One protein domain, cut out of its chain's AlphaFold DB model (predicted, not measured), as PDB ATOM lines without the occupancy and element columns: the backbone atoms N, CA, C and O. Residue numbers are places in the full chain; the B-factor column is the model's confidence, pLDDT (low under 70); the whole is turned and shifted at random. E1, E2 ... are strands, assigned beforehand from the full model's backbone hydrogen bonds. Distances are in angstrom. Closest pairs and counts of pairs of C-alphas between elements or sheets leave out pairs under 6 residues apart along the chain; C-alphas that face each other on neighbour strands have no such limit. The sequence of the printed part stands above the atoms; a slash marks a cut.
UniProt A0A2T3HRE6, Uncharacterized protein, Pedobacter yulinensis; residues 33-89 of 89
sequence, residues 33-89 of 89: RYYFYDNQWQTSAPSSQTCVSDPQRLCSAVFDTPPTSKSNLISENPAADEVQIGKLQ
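What this domain is: This is residues 33 to 89 of the 89 residues of an uncharacterized protein of Pedobacter yulinensis (UniProt A0A2T3HRE6). There is little regular structure: a small, twisted antiparallel sheet of four short strands has one long loop, residues 64 to 80, folded over one face, and another, residues 43 to 57, swinging wide past the strand ends. The 57 printed residues hold E1 to E4, sheet order E2 E1 E3 E4, and no named helix; the class is all strand, with 19 residues in named elements. It is compact, radius of gyration of the C-alphas 9.9 A, and rounded, 26 by 22 by 19 A.

How they stand to each other: E1, residues 33 to 37, and E2, residues 40 to 42, form a hairpin; N 35 and O 42 are 2.8 A apart. E1 is antiparallel to E3, residues 58 to 63, with N 34 and O 61 at 2.8 A. E3 and E4, residues 81 to 85, form a hairpin, with N 59 and O 84 at 2.8 A. E2 and E4 are apart.

Where its parts are: E1 spans 13.3 A from C-alpha 33 at (400.195, 421.547, 480.268), E2 6.3 A, E3 12.2 A, and E4 11.2 A, to C-alpha 85 at (393.437, 415.705, 470.161).

The domain as a whole: The farthest C-alphas, Ser 48 and Pro 78, are 27.7 A apart. Links E2 to E3 and E3 to E4 are long. The printed part has no cut, and no printed residue is under 70 in pLDDT.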
ATOM      1  N   ARG A  33     401.318 421.711 481.194       93.94
ATOM      2  CA  ARG A  33     400.195 421.547 480.268       93.94
ATOM      3  C   ARG A  33     399.732 422.905 479.744       93.94
ATOM      4  O   ARG A  33     399.459 423.814 480.522       93.94
ATOM      5  N   TYR A  34     399.608 423.006 478.428       94.75
ATOM      6  CA  TYR A  34     399.071 424.157 477.719       94.75
ATOM      7  C   TYR A  34     397.797 423.773 476.965       94.75
ATOM      8  O   TYR A  34     397.649 422.647 476.494       94.75
ATOM      9  N   TYR A  35     396.900 424.738 476.822       94.81
ATOM     10  CA  TYR A  35     395.627 424.682 476.117       94.81
ATOM     11  C   TYR A  35     395.660 425.710 474.988       94.81
ATOM     12  O   TYR A  35     396.161 426.817 475.194       94.81
ATOM     13  N   PHE A  36     395.153 425.368 473.803       94.06
ATOM     14  CA  PHE A  36     395.177 426.286 472.661       94.06
ATOM     15  C   PHE A  36     393.813 426.934 472.415       94.06
ATOM     16  O   PHE A  36     392.898 426.293 471.896       94.06
ATOM     17  N   TYR A  37     393.689 428.217 472.749       90.94
ATOM     18  CA  TYR A  37     392.500 429.038 472.503       90.94
ATOM     19  C   TYR A  37     392.897 430.500 472.257       90.94
ATOM     20  O   TYR A  37     394.036 430.887 472.504       90.94
ATOM     21  N   ASP A  38     391.995 431.307 471.692       88.81
ATOM     22  CA  ASP A  38     392.284 432.698 471.287       88.81
ATOM     23  C   ASP A  38     393.549 432.837 470.410       88.81
ATOM     24  O   ASP A  38     394.276 433.829 470.458       88.81
ATOM     25  N   ASN A  39     393.809 431.815 469.583       88.94
ATOM     26  CA  ASN A  39     395.000 431.670 468.738       88.94
ATOM     27  C   ASN A  39     396.337 431.689 469.502       88.94
ATOM     28  O   ASN A  39     397.362 432.050 468.918       88.94
ATOM     29  N   GLN A  40     396.344 431.316 470.786       92.50
ATOM     30  CA  GLN A  40     397.544 431.235 471.620       92.50
ATOM     31  C   GLN A  40     397.537 430.008 472.539       92.50
ATOM     32  O   GLN A  40     396.495 429.449 472.873       92.50
ATOM     33  N   TRP A  41     398.731 429.600 472.966       94.00
ATOM     34  CA  TRP A  41     398.907 428.603 474.015       94.00
ATOM     35  C   TRP A  41     398.823 429.257 475.390       94.00
ATOM     36  O   TRP A  41     399.465 430.274 475.647       94.00
ATOM     37  N   GLN A  42     398.047 428.654 476.279       93.31
ATOM     38  CA  GLN A  42     397.728 429.184 477.598       93.31
ATOM     39  C   GLN A  42     397.861 428.073 478.635       93.31
ATOM     40  O   GLN A  42     397.506 426.931 478.370       93.31
ATOM     41  N   THR A  43     398.347 428.377 479.834       93.94
ATOM     42  CA  THR A  43     398.527 427.369 480.898       93.94
ATOM     43  C   THR A  43     397.246 427.076 481.680       93.94
ATOM     44  O   THR A  43     397.187 426.122 482.451       93.94
ATOM     45  N   SER A  44     396.210 427.895 481.493       92.06
ATOM     46  CA  SER A  44     394.916 427.743 482.156       92.06
ATOM     47  C   SER A  44     393.920 427.071 481.221       92.06
ATOM     48  O   SER A  44     393.773 427.482 480.074       92.06
ATOM     49  N   ALA A  45     393.212 426.057 481.714       87.56
ATOM     50  CA  ALA A  45     392.104 425.471 480.972       87.56
ATOM     51  C   ALA A  45     390.950 426.489 480.877       87.56
ATOM     52  O   ALA A  45     390.615 427.116 481.889       87.56
ATOM     53  N   PRO A  46     390.309 426.657 479.710       85.12
ATOM     54  CA  PRO A  46     389.123 427.499 479.612       85.12
ATOM     55  C   PRO A  46     387.966 426.877 480.407       85.12
ATOM     56  O   PRO A  46     387.695 425.684 480.306       85.12
ATOM     57  N   SER A  47     387.250 427.690 481.184       83.88
ATOM     58  CA  SER A  47     386.147 427.219 482.036       83.88
ATOM     59  C   SER A  47     384.858 426.903 481.270       83.88
ATOM     60  O   SER A  47     383.994 426.209 481.796       83.88
ATOM     61  N   SER A  48     384.699 427.445 480.060       82.00
ATOM     62  CA  SER A  48     383.457 427.374 479.274       82.00
ATOM     63  C   SER A  48     383.616 426.736 477.894       82.00
ATOM     64  O   SER A  48     382.620 426.611 477.190       82.00
ATOM     65  N   GLN A  49     384.837 426.374 477.496       82.38
ATOM     66  CA  GLN A  49     385.104 425.753 476.198       82.38
ATOM     67  C   GLN A  49     385.426 424.282 476.402       82.38
ATOM     68  O   GLN A  49     386.080 423.907 477.378       82.38
ATOM     69  N   THR A  50     384.977 423.445 475.475       85.12
ATOM     70  CA  THR A  50     385.258 422.008 475.524       85.12
ATOM     71  C   THR A  50     386.050 421.566 474.312       85.12
ATOM     72  O   THR A  50     386.067 422.204 473.262       85.12
ATOM     73  N   CYS A  51     386.760 420.463 474.493       88.56
ATOM     74  CA  CYS A  51     387.563 419.880 473.448       88.56
ATOM     75  C   CYS A  51     386.680 419.128 472.453       88.56
ATOM     76  O   CYS A  51     386.164 418.059 472.777       88.56
ATOM     77  N   VAL A  52     386.509 419.667 471.250       87.75
ATOM     78  CA  VAL A  52     385.748 419.011 470.183       87.75
ATOM     79  C   VAL A  52     386.711 418.258 469.271       87.75
ATOM     80  O   VAL A  52     387.742 418.798 468.872       87.75
ATOM     81  N   SER A  53     386.387 417.004 468.951       86.62
ATOM     82  CA  SER A  53     387.251 416.122 468.164       86.62
ATOM     83  C   SER A  53     387.608 416.719 466.799       86.62
ATOM     84  O   SER A  53     386.745 416.952 465.957       86.62
ATOM     85  N   ASP A  54     388.906 416.903 466.575       90.75
ATOM     86  CA  ASP A  54     389.537 417.313 465.320       90.75
ATOM     87  C   ASP A  54     390.877 416.561 465.239       90.75
ATOM     88  O   ASP A  54     391.769 416.836 466.045       90.75
ATOM     89  N   PRO A  55     391.034 415.596 464.316       91.50
ATOM     90  CA  PRO A  55     392.179 414.690 464.295       91.50
ATOM     91  C   PRO A  55     393.499 415.358 463.896       91.50
ATOM     92  O   PRO A  55     394.541 414.715 463.974       91.50
ATOM     93  N   GLN A  56     393.478 416.612 463.436       93.56
ATOM     94  CA  GLN A  56     394.676 417.324 462.985       93.56
ATOM     95  C   GLN A  56     395.180 418.342 464.006       93.56
ATOM     96  O   GLN A  56     396.255 418.923 463.814       93.56
ATOM     97  N   ARG A  57     394.409 418.581 465.072       93.94
ATOM     98  CA  ARG A  57     394.648 419.660 466.026       93.94
ATOM     99  C   ARG A  57     394.850 419.157 467.444       93.94
ATOM    100  O   ARG A  57     394.319 418.131 467.857       93.94
ATOM    101  N   LEU A  58     395.629 419.930 468.182       94.75
ATOM    102  CA  LEU A  58     395.857 419.789 469.603       94.75
ATOM    103  C   LEU A  58     394.945 420.748 470.357       94.75
ATOM    104  O   LEU A  58     394.882 421.949 470.106       94.75
ATOM    105  N   CYS A  59     394.250 420.194 471.322       94.00
ATOM    106  CA  CYS A  59     393.375 420.916 472.216       94.00
ATOM    107  C   CYS A  59     394.125 421.330 473.477       94.00
ATOM    108  O   CYS A  59     394.083 422.484 473.904       94.00
ATOM    109  N   SER A  60     394.878 420.370 474.020       94.88
ATOM    110  CA  SER A  60     395.885 420.582 475.045       94.88
ATOM    111  C   SER A  60     397.070 419.643 474.827       94.88
ATOM    112  O   SER A  60     396.932 418.593 474.197       94.88
ATOM    113  N   ALA A  61     398.235 420.025 475.334       95.44
ATOM    114  CA  ALA A  61     399.443 419.210 475.319       95.44
ATOM    115  C   ALA A  61     400.383 419.629 476.450       95.44
ATOM    116  O   ALA A  61     400.309 420.756 476.940       95.44
ATOM    117  N   VAL A  62     401.253 418.722 476.871       95.00
ATOM    118  CA  VAL A  62     402.334 418.994 477.816       95.00
ATOM    119  C   VAL A  62     403.592 419.341 477.034       95.00
ATOM    120  O   VAL A  62     403.898 418.705 476.031       95.00
ATOM    121  N   PHE A  63     404.307 420.364 477.491       93.50
ATOM    122  CA  PHE A  63     405.593 420.749 476.931       93.50
ATOM    123  C   PHE A  63     406.616 420.955 478.048       93.50
ATOM    124  O   PHE A  63     406.316 421.593 479.063       93.50
ATOM    125  N   ASP A  64     407.843 420.485 477.826       91.38
ATOM    126  CA  ASP A  64     408.985 420.739 478.716       91.38
ATOM    127  C   ASP A  64     409.397 422.214 478.725       91.38
ATOM    128  O   ASP A  64     409.952 422.711 479.696       91.38
ATOM    129  N   THR A  65     409.130 422.946 477.645       89.44
ATOM    130  CA  THR A  65     409.371 424.392 477.547       89.44
ATOM    131  C   THR A  65     408.157 425.072 476.924       89.44
ATOM    132  O   THR A  65     407.392 424.404 476.234       89.44
ATOM    133  N   PRO A  66     407.936 426.381 477.149       90.25
ATOM    134  CA  PRO A  66     406.817 427.075 476.526       90.25
ATOM    135  C   PRO A  66     406.786 426.846 475.004       90.25
ATOM    136  O   PRO A  66     407.817 427.034 474.349       90.25
ATOM    137  N   PRO A  67     405.637 426.436 474.433       90.06
ATOM    138  CA  PRO A  67     405.539 426.124 473.015       90.06
ATOM    139  C   PRO A  67     405.890 427.346 472.164       90.06
ATOM    140  O   PRO A  67     405.411 428.456 472.394       90.06
ATOM    141  N   THR A  68     406.739 427.137 471.159       91.06
ATOM    142  CA  THR A  68     407.197 428.195 470.245       91.06
ATOM    143  C   THR A  68     406.267 428.375 469.048       91.06
ATOM    144  O   THR A  68     406.201 429.465 468.474       91.06
ATOM    145  N   SER A  69     405.535 427.322 468.672       92.06
ATOM    146  CA  SER A  69     404.541 427.377 467.604       92.06
ATOM    147  C   SER A  69     403.323 428.198 468.027       92.06
ATOM    148  O   SER A  69     402.839 428.096 469.152       92.06
ATOM    149  N   LYS A  70     402.789 428.992 467.094       91.94
ATOM    150  CA  LYS A  70     401.519 429.725 467.254       91.94
ATOM    151  C   LYS A  70     400.318 428.949 466.705       91.94
ATOM    152  O   LYS A  70     399.229 429.500 466.593       91.94
ATOM    153  N   SER A  71     400.526 427.697 466.322       94.00
ATOM    154  CA  SER A  71     399.525 426.809 465.746       94.00
ATOM    155  C   SER A  71     399.311 425.626 466.672       94.00
ATOM    156  O   SER A  71     400.233 425.186 467.358       94.00
ATOM    157  N   ASN A  72     398.109 425.064 466.640       94.06
ATOM    158  CA  ASN A  72     397.816 423.793 467.282       94.06
ATOM    159  C   ASN A  72     397.752 422.622 466.305       94.06
ATOM    160  O   ASN A  72     397.245 421.569 466.673       94.06
ATOM    161  N   LEU A  73     398.231 422.771 465.068       95.56
ATOM    162  CA  LEU A  73     398.392 421.614 464.192       95.56
ATOM    163  C   LEU A  73     399.392 420.632 464.814       95.56
ATOM    164  O   LEU A  73     400.461 421.036 465.278       95.56
ATOM    165  N   ILE A  74     399.060 419.340 464.800       94.12
ATOM    166  CA  ILE A  74     399.920 418.279 465.353       94.12
ATOM    167  C   ILE A  74     401.309 418.316 464.700       94.12
ATOM    168  O   ILE A  74     402.325 418.247 465.385       94.12
ATOM    169  N   SER A  75     401.360 418.515 463.379       95.44
ATOM    170  CA  SER A  75     402.610 418.600 462.612       95.44
ATOM    171  C   SER A  75     403.512 419.770 463.014       95.44
ATOM    172  O   SER A  75     404.706 419.734 462.737       95.44
ATOM    173  N   GLU A  76     402.959 420.811 463.640       95.00
ATOM    174  CA  GLU A  76     403.702 421.998 464.074       95.00
ATOM    175  C   GLU A  76     404.149 421.933 465.541       95.00
ATOM    176  O   GLU A  76     404.839 422.838 466.007       95.00
ATOM    177  N   ASN A  77     403.778 420.878 466.272       94.00
ATOM    178  CA  ASN A  77     404.109 420.701 467.685       94.00
ATOM    179  C   ASN A  77     404.741 419.318 467.937       94.00
ATOM    180  O   ASN A  77     404.195 418.520 468.695       94.00
ATOM    181  N   PRO A  78     405.899 419.003 467.325       93.69
ATOM    182  CA  PRO A  78     406.534 417.686 467.449       93.69
ATOM    183  C   PRO A  78     407.090 417.389 468.850       93.69
ATOM    184  O   PRO A  78     407.389 416.239 469.145       93.69
ATOM    185  N   ALA A  79     407.248 418.415 469.693       90.81
ATOM    186  CA  ALA A  79     407.695 418.304 471.084       90.81
ATOM    187  C   ALA A  79     406.526 418.256 472.091       90.81
ATOM    188  O   ALA A  79     406.736 418.473 473.279       90.81
ATOM    189  N   ALA A  80     405.290 418.084 471.609       92.31
ATOM    190  CA  ALA A  80     404.109 417.964 472.451       92.31
ATOM    191  C   ALA A  80     403.966 416.533 472.985       92.31
ATOM    192  O   ALA A  80     403.869 415.586 472.203       92.31
ATOM    193  N   ASP A  81     403.841 416.408 474.300       91.62
ATOM    194  CA  ASP A  81     403.574 415.156 475.002       91.62
ATOM    195  C   ASP A  81     402.170 415.150 475.622       91.62
ATOM    196  O   ASP A  81     401.495 416.180 475.705       91.62
ATOM    197  N   GLU A  82     401.696 413.968 476.034       91.19
ATOM    198  CA  GLU A  82     400.376 413.760 476.657       91.19
ATOM    199  C   GLU A  82     399.239 414.553 475.976       91.19
ATOM    200  O   GLU A  82     398.471 415.298 476.611       91.19
ATOM    201  N   VAL A  83     399.179 414.424 474.651       91.44
ATOM    202  CA  VAL A  83     398.310 415.224 473.791       91.44
ATOM    203  C   VAL A  83     396.834 414.889 473.984       91.44
ATOM    204  O   VAL A  83     396.428 413.730 474.044       91.44
ATOM    205  N   GLN A  84     396.009 415.928 473.997       91.94
ATOM    206  CA  GLN A  84     394.571 415.822 473.816       91.94
ATOM    207  C   GLN A  84     394.234 416.315 472.410       91.94
ATOM    208  O   GLN A  84     394.402 417.495 472.101       91.94
ATOM    209  N   ILE A  85     393.778 415.404 471.554       91.75
ATOM    210  CA  ILE A  85     393.437 415.705 470.161       91.75
ATOM    211  C   ILE A  85     392.072 416.393 470.106       91.75
ATOM    212  O   ILE A  85     391.109 415.935 470.722       91.75
ATOM    213  N   GLY A  86     391.997 417.495 469.368       88.88
ATOM    214  CA  GLY A  86     390.792 418.288 469.196       88.88
ATOM    215  C   GLY A  86     391.058 419.775 469.004       88.88
ATOM    216  O   GLY A  86     392.195 420.239 468.924       88.88
ATOM    217  N   LYS A  87     389.973 420.539 468.973       83.12
ATOM    218  CA  LYS A  87     389.972 421.999 468.998       83.12
ATOM    219  C   LYS A  87     389.051 422.469 470.122       83.12
ATOM    220  O   LYS A  87     387.948 421.945 470.261       83.12
ATOM    221  N   LEU A  88     389.490 423.460 470.897       82.19
ATOM    222  CA  LEU A  88     388.624 424.131 471.864       82.19
ATOM    223  C   LEU A  88     387.543 424.937 471.125       82.19
ATOM    224  O   LEU A  88     387.848 425.680 470.184       82.19
ATOM    225  N   GLN A  89     386.287 424.717 471.516       78.50
ATOM    226  CA  GLN A  89     385.093 425.413 471.029       78.50
ATOM    227  C   GLN A  89     384.250 425.901 472.202       78.50
ATOM    228  O   GLN A  89     384.175 425.169 473.220       78.50
TER     229      GLN A  89